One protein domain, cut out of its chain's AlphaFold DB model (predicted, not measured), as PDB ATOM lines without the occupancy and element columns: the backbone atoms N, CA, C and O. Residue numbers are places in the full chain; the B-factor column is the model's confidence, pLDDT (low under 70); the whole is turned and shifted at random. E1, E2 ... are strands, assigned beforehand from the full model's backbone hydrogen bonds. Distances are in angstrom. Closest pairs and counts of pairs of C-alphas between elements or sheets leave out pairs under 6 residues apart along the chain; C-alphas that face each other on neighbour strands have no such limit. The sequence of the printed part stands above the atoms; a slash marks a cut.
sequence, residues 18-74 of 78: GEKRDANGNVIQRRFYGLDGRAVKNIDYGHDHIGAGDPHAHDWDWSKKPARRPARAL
ATOM      1  N   GLY A  18     202.064 196.841 272.649       93.50
ATOM      2  CA  GLY A  18     202.768 195.832 271.868       93.50
ATOM      3  C   GLY A  18     202.533 194.446 272.453       93.50
ATOM      4  O   GLY A  18     202.560 194.274 273.670       93.50
ATOM      5  N   GLU A  19     202.351 193.451 271.595       93.81
ATOM      6  CA  GLU A  19     202.274 192.047 271.992       93.81
ATOM      7  C   GLU A  19     203.385 191.259 271.318       93.81
ATOM      8  O   GLU A  19     203.686 191.455 270.142       93.81
ATOM      9  N   LYS A  20     203.969 190.338 272.070       89.44
ATOM     10  CA  LYS A  20     204.870 189.317 271.568       89.44
ATOM     11  C   LYS A  20     204.176 187.973 271.688       89.44
ATOM     12  O   LYS A  20     203.648 187.645 272.754       89.44
ATOM     13  N   ARG A  21     204.220 187.197 270.610       90.56
ATOM     14  CA  ARG A  21     203.659 185.849 270.547       90.56
ATOM     15  C   ARG A  21     204.756 184.811 270.334       90.56
ATOM     16  O   ARG A  21     205.785 185.130 269.739       90.56
ATOM     17  N   ASP A  22     204.556 183.611 270.863       86.50
ATOM     18  CA  ASP A  22     205.395 182.452 270.554       86.50
ATOM     19  C   ASP A  22     205.091 181.908 269.143       86.50
ATOM     20  O   ASP A  22     204.204 182.398 268.438       86.50
ATOM     21  N   ALA A  23     205.822 180.870 268.726       86.94
ATOM     22  CA  ALA A  23     205.618 180.212 267.431       86.94
ATOM     23  C   ALA A  23     204.229 179.556 267.283       86.94
ATOM     24  O   ALA A  23     203.786 179.310 266.164       86.94
ATOM     25  N   ASN A  24     203.539 179.297 268.397       87.06
ATOM     26  CA  ASN A  24     202.198 178.719 268.430       87.06
ATOM     27  C   ASN A  24     201.100 179.804 268.422       87.06
ATOM     28  O   ASN A  24     199.915 179.478 268.405       87.06
ATOM     29  N   GLY A  25     201.473 181.089 268.432       86.56
ATOM     30  CA  GLY A  25     200.557 182.230 268.445       86.56
ATOM     31  C   GLY A  25     200.098 182.681 269.838       86.56
ATOM     32  O   GLY A  25     199.310 183.633 269.928       86.56
ATOM     33  N   ASN A  26     200.595 182.062 270.914       87.44
ATOM     34  CA  ASN A  26     200.268 182.431 272.292       87.44
ATOM     35  C   ASN A  26     200.992 183.714 272.685       87.44
ATOM     36  O   ASN A  26     202.180 183.865 272.405       87.44
ATOM     37  N   VAL A  27     200.310 184.633 273.370       89.75
ATOM     38  CA  VAL A  27     200.951 185.848 273.890       89.75
ATOM     39  C   VAL A  27     201.881 185.467 275.038       89.75
ATOM     40  O   VAL A  27     201.432 184.924 276.040       89.75
ATOM     41  N   ILE A  28     203.166 185.784 274.889       89.81
ATOM     42  CA  ILE A  28     204.215 185.530 275.891       89.81
ATOM     43  C   ILE A  28     204.697 186.810 276.574       89.81
ATOM     44  O   ILE A  28     205.315 186.760 277.631       89.81
ATOM     45  N   GLN A  29     204.401 187.972 275.990       91.75
ATOM     46  CA  GLN A  29     204.654 189.271 276.606       91.75
ATOM     47  C   GLN A  29     203.710 190.325 276.020       91.75
ATOM     48  O   GLN A  29     203.522 190.402 274.807       91.75
ATOM     49  N   ARG A  30     203.165 191.194 276.869       94.06
ATOM     50  CA  ARG A  30     202.402 192.387 276.487       94.06
ATOM     51  C   ARG A  30     203.056 193.614 277.105       94.06
ATOM     52  O   ARG A  30     203.292 193.629 278.304       94.06
ATOM     53  N   ARG A  31     203.353 194.650 276.323       95.25
ATOM     54  CA  ARG A  31     203.961 195.905 276.792       95.25
ATOM     55  C   ARG A  31     203.068 197.093 276.485       95.25
ATOM     56  O   ARG A  31     202.621 197.253 275.359       95.25
ATOM     57  N   PHE A  32     202.874 197.944 277.478       95.25
ATOM     58  CA  PHE A  32     202.081 199.161 277.398       95.25
ATOM     59  C   PHE A  32     203.010 200.366 277.292       95.25
ATOM     60  O   PHE A  32     203.958 200.486 278.078       95.25
ATOM     61  N   TYR A  33     202.727 201.257 276.347       95.94
ATOM     62  CA  TYR A  33     203.460 202.502 276.144       95.94
ATOM     63  C   TYR A  33     202.611 203.692 276.600       95.94
ATOM     64  O   TYR A  33     201.430 203.791 276.270       95.94
ATOM     65  N   GLY A  34     203.216 204.598 277.365       95.12
ATOM     66  CA  GLY A  34     202.601 205.854 277.785       95.12
ATOM     67  C   GLY A  34     202.394 206.818 276.616       95.12
ATOM     68  O   GLY A  34     202.792 206.553 275.481       95.12
ATOM     69  N   LEU A  35     201.782 207.974 276.890       96.50
ATOM     70  CA  LEU A  35     201.555 209.037 275.894       96.50
ATOM     71  C   LEU A  35     202.852 209.673 275.365       96.50
ATOM     72  O   LEU A  35     202.836 210.389 274.372       96.50
ATOM     73  N   ASP A  36     203.979 209.407 276.014       95.12
ATOM     74  CA  ASP A  36     205.322 209.783 275.582       95.12
ATOM     75  C   ASP A  36     206.007 208.687 274.739       95.12
ATOM     76  O   ASP A  36     207.173 208.822 274.371       95.12
ATOM     77  N   GLY A  37     205.306 207.583 274.454       95.00
ATOM     78  CA  GLY A  37     205.834 206.428 273.726       95.00
ATOM     79  C   GLY A  37     206.780 205.559 274.551       95.00
ATOM     80  O   GLY A  37     207.322 204.582 274.035       95.00
ATOM     81  N   ARG A  38     206.995 205.866 275.833       96.25
ATOM     82  CA  ARG A  38     207.868 205.079 276.703       96.25
ATOM     83  C   ARG A  38     207.102 203.933 277.340       96.25
ATOM     84  O   ARG A  38     205.945 204.085 277.716       96.25
ATOM     85  N   ALA A  39     207.742 202.778 277.486       95.75
ATOM     86  CA  ALA A  39     207.141 201.657 278.196       95.75
ATOM     87  C   ALA A  39     206.797 202.070 279.631       95.75
ATOM     88  O   ALA A  39     207.637 202.639 280.324       95.75
ATOM     89  N   VAL A  40     205.577 201.782 280.072       96.12
ATOM     90  CA  VAL A  40     205.127 202.024 281.455       96.12
ATOM     91  C   VAL A  40     204.961 200.717 282.222       96.12
ATOM     92  O   VAL A  40     205.132 200.679 283.440       96.12
ATOM     93  N   LYS A  41     204.667 199.627 281.507       94.19
ATOM     94  CA  LYS A  41     204.445 198.299 282.075       94.19
ATOM     95  C   LYS A  41     204.640 197.227 281.012       94.19
ATOM     96  O   LYS A  41     204.286 197.446 279.855       94.19
ATOM     97  N   ASN A  42     205.128 196.056 281.392       93.00
ATOM     98  CA  ASN A  42     204.877 194.828 280.648       93.00
ATOM     99  C   ASN A  42     204.355 193.718 281.550       93.00
ATOM    100  O   ASN A  42     204.648 193.695 282.740       93.00
ATOM    101  N   ILE A  43     203.573 192.831 280.954       91.62
ATOM    102  CA  ILE A  43     203.083 191.597 281.543       91.62
ATOM    103  C   ILE A  43     203.714 190.472 280.745       91.62
ATOM    104  O   ILE A  43     203.600 190.444 279.518       91.62
ATOM    105  N   ASP A  44     204.389 189.588 281.449       89.06
ATOM    106  CA  ASP A  44     205.094 188.455 280.893       89.06
ATOM    107  C   ASP A  44     204.294 187.191 281.257       89.06
ATOM    108  O   ASP A  44     203.799 187.061 282.380       89.06
ATOM    109  N   TYR A  45     204.100 186.311 280.272       87.25
ATOM    110  CA  TYR A  45     203.236 185.129 280.362       87.25
ATOM    111  C   TYR A  45     204.031 183.851 280.074       87.25
ATOM    112  O   TYR A  45     205.040 183.875 279.360       87.25
ATOM    113  N   GLY A  46     203.527 182.723 280.568       77.56
ATOM    114  CA  GLY A  46     204.038 181.388 280.273       77.56
ATOM    115  C   GLY A  46     205.381 181.082 280.933       77.56
ATOM    116  O   GLY A  46     206.055 180.141 280.514       77.56
ATOM    117  N   HIS A  47     205.811 181.886 281.911       72.56
ATOM    118  CA  HIS A  47     207.016 181.613 282.686       72.56
ATOM    119  C   HIS A  47     206.979 182.258 284.075       72.56
ATOM    120  O   HIS A  47     206.630 183.427 284.231       72.56
ATOM    121  N   ASP A  48     207.442 181.509 285.077       71.38
ATOM    122  CA  ASP A  48     207.770 182.045 286.395       71.38
ATOM    123  C   ASP A  48     209.289 182.024 286.581       71.38
ATOM    124  O   ASP A  48     209.911 180.974 286.741       71.38
ATOM    125  N   HIS A  49     209.905 183.201 286.498       62.00
ATOM    126  CA  HIS A  49     211.356 183.345 286.608       62.00
ATOM    127  C   HIS A  49     211.846 183.523 288.052       62.00
ATOM    128  O   HIS A  49     213.037 183.351 288.298       62.00
ATOM    129  N   ILE A  50     210.981 183.921 288.995       64.88
ATOM    130  CA  ILE A  50     211.420 184.400 290.322       64.88
ATOM    131  C   ILE A  50     210.410 184.154 291.458       64.88
ATOM    132  O   ILE A  50     210.561 184.716 292.541       64.88
ATOM    133  N   GLY A  51     209.395 183.311 291.251       68.38
ATOM    134  CA  GLY A  51     208.335 183.060 292.234       68.38
ATOM    135  C   GLY A  51     207.295 184.181 292.289       68.38
ATOM    136  O   GLY A  51     206.576 184.312 293.278       68.38
ATOM    137  N   ALA A  52     207.239 185.025 291.252       71.50
ATOM    138  CA  ALA A  52     206.271 186.119 291.146       71.50
ATOM    139  C   ALA A  52     204.904 185.636 290.632       71.50
ATOM    140  O   ALA A  52     203.947 186.413 290.623       71.50
ATOM    141  N   GLY A  53     204.822 184.364 290.233       76.06
ATOM    142  CA  GLY A  53     203.671 183.770 289.577       76.06
ATOM    143  C   GLY A  53     203.730 183.906 288.058       76.06
ATOM    144  O   GLY A  53     204.567 184.611 287.490       76.06
ATOM    145  N   ASP A  54     202.807 183.207 287.411       82.81
ATOM    146  CA  ASP A  54     202.576 183.279 285.976       82.81
ATOM    147  C   ASP A  54     201.082 183.574 285.745       82.81
ATOM    148  O   ASP A  54     200.240 182.780 286.180       82.81
ATOM    149  N   PRO A  55     200.719 184.722 285.144       88.00
ATOM    150  CA  PRO A  55     201.603 185.764 284.621       88.00
ATOM    151  C   PRO A  55     202.145 186.699 285.712       88.00
ATOM    152  O   PRO A  55     201.562 186.837 286.791       88.00
ATOM    153  N   HIS A  56     203.226 187.415 285.401       91.06
ATOM    154  CA  HIS A  56     203.781 188.466 286.262       91.06
ATOM    155  C   HIS A  56     203.985 189.778 285.503       91.06
ATOM    156  O   HIS A  56     204.078 189.818 284.277       91.06
ATOM    157  N   ALA A  57     204.059 190.884 286.242       91.62
ATOM    158  CA  ALA A  57     204.232 192.218 285.686       91.62
ATOM    159  C   ALA A  57     205.588 192.832 286.037       91.62
ATOM    160  O   ALA A  57     206.168 192.589 287.093       91.62
ATOM    161  N   HIS A  58     206.042 193.712 285.158       92.00
ATOM    162  CA  HIS A  58     207.188 194.584 285.332       92.00
ATOM    163  C   HIS A  58     206.751 196.023 285.077       92.00
ATOM    164  O   HIS A  58     206.354 196.376 283.964       92.00
ATOM    165  N   ASP A  59     206.855 196.874 286.091       93.44
ATOM    166  CA  ASP A  59     206.657 198.310 285.904       93.44
ATOM    167  C   ASP A  59     207.927 198.958 285.336       93.44
ATOM    168  O   ASP A  59     209.043 198.443 285.485       93.44
ATOM    169  N   TRP A  60     207.766 200.109 284.687       94.06
ATOM    170  CA  TRP A  60     208.874 200.885 284.139       94.06
ATOM    171  C   TRP A  60     208.960 202.249 284.809       94.06
ATOM    172  O   TRP A  60     208.035 203.053 284.752       94.06
ATOM    173  N   ASP A  61     210.113 202.517 285.412       94.31
ATOM    174  CA  ASP A  61     210.445 203.796 286.026       94.31
ATOM    175  C   ASP A  61     211.670 204.390 285.326       94.31
ATOM    176  O   ASP A  61     212.817 204.041 285.609       94.31
ATOM    177  N   TRP A  62     211.421 205.316 284.404       93.31
ATOM    178  CA  TRP A  62     212.459 205.987 283.618       93.31
ATOM    179  C   TRP A  62     213.355 206.924 284.434       93.31
ATOM    180  O   TRP A  62     214.373 207.382 283.918       93.31
ATOM    181  N   SER A  63     213.026 207.180 285.706       94.88
ATOM    182  CA  SER A  63     213.926 207.871 286.635       94.88
ATOM    183  C   SER A  63     215.033 206.954 287.182       94.88
ATOM    184  O   SER A  63     215.982 207.432 287.807       94.88
ATOM    185  N   LYS A  64     214.941 205.634 286.957       92.19
ATOM    186  CA  LYS A  64     215.878 204.624 287.471       92.19
ATOM    187  C   LYS A  64     216.719 204.006 286.357       92.19
ATOM    188  O   LYS A  64     216.352 203.985 285.184       92.19
ATOM    189  N   LYS A  65     217.869 203.450 286.748       90.75
ATOM    190  CA  LYS A  65     218.746 202.651 285.885       90.75
ATOM    191  C   LYS A  65     218.981 201.278 286.538       90.75
ATOM    192  O   LYS A  65     219.590 201.249 287.604       90.75
ATOM    193  N   PRO A  66     218.527 200.162 285.934       89.19
ATOM    194  CA  PRO A  66     217.679 200.090 284.739       89.19
ATOM    195  C   PRO A  66     216.253 200.612 284.998       89.19
ATOM    196  O   PRO A  66     215.783 200.599 286.133       89.19
ATOM    197  N   ALA A  67     215.569 201.053 283.933       93.06
ATOM    198  CA  ALA A  67     214.201 201.573 284.031       93.06
ATOM    199  C   ALA A  67     213.166 200.472 284.327       93.06
ATOM    200  O   ALA A  67     212.261 200.665 285.135       93.06
ATOM    201  N   ARG A  68     213.322 199.291 283.710       92.62
ATOM    202  CA  ARG A  68     212.496 198.108 283.997       92.62
ATOM    203  C   ARG A  68     212.727 197.658 285.441       92.62
ATOM    204  O   ARG A  68     213.855 197.332 285.814       92.62
ATOM    205  N   ARG A  69     211.661 197.639 286.238       92.06
ATOM    206  CA  ARG A  69     211.669 197.171 287.627       92.06
ATOM    207  C   ARG A  69     211.641 195.632 287.683       92.06
ATOM    208  O   ARG A  69     211.308 194.999 286.679       92.06
ATOM    209  N   PRO A  70     212.022 195.013 288.817       89.38
ATOM    210  CA  PRO A  70     211.893 193.565 289.018       89.38
ATOM    211  C   PRO A  70     210.458 193.064 288.802       89.38
ATOM    212  O   PRO A  70     209.524 193.868 288.839       89.38
ATOM    213  N   ALA A  71     210.291 191.757 288.578       89.19
ATOM    214  CA  ALA A  71     208.953 191.189 288.443       89.19
ATOM    215  C   ALA A  71     208.176 191.342 289.747       89.19
ATOM    216  O   ALA A  71     208.738 191.288 290.844       89.19
ATOM    217  N   ARG A  72     206.867 191.477 289.606       89.00
ATOM    218  CA  ARG A  72     205.906 191.405 290.696       89.00
ATOM    219  C   ARG A  72     204.692 190.605 290.256       89.00
ATOM    220  O   ARG A  72     204.370 190.570 289.069       89.00
ATOM    221  N   ALA A  73     203.981 190.047 291.226       87.62
ATOM    222  CA  ALA A  73     202.680 189.452 290.973       87.62
ATOM    223  C   ALA A  73     201.728 190.474 290.328       87.62
ATOM    224  O   ALA A  73     201.778 191.684 290.616       87.62
ATOM    225  N   LEU A  74     200.858 189.975 289.451       85.06
ATOM    226  CA  LEU A  74     199.735 190.748 288.941       85.06
ATOM    227  C   LEU A  74     198.765 191.074 290.074       85.06
ATOM    228  O   LEU A  74     198.499 190.251 290.953       85.06
TER     229      LEU A  74
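What this domain is: This is residues 18 to 74 of the 78 residues of the protein "Ntox24 domain-containing protein" of Planctomycetia bacterium 21-64-5 (UniProt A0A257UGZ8). Little regular structure is present: one gently twisted sheet, a meander of four strands each the antiparallel neighbour of the one before, with a tail that folds back to pair residues 72 to 73 antiparallel with 56 to 57 of E4. The printed part has 57 residues, of which only 21 are in named elements; the class is all strand, with no named helix and four named strands in the order E1 E2 E3 E4 both along the chain and across the sheet. The whole is only just compact, close to loose, with a radius of gyration of the C-alphas of 11.8 A and spans of 34 by 24 by 16 A.

Where its parts are: E1, residues 18 to 21, begins at C-alpha 18 (202.768, 195.832, 271.868) and is 10.1 A long. E2, 27 to 33, is 17.0 A; E3, 39 to 44, 13.6 A; E4, 56 to 59, 10.3 A, ending at C-alpha 59 (206.657, 198.310, 285.904).

How they stand to each other: Hairpin E1 and E2 has N 18 and O 31 at 2.8 A, hairpin E2 and E3 N 30 and O 43 at 2.8 A, hairpin E3 and E4 N 58 and O 42 at 2.8 A, each within hydrogen-bond range. Edge strands E1 and E4 are apart.

The domain as a whole: The C-alphas farthest apart, of Asn 24 and Ser 63, are 36.3 A apart. The printed part has no cut. The link E3 to E4 is long; its residues 49 to 51 have pLDDT under 70.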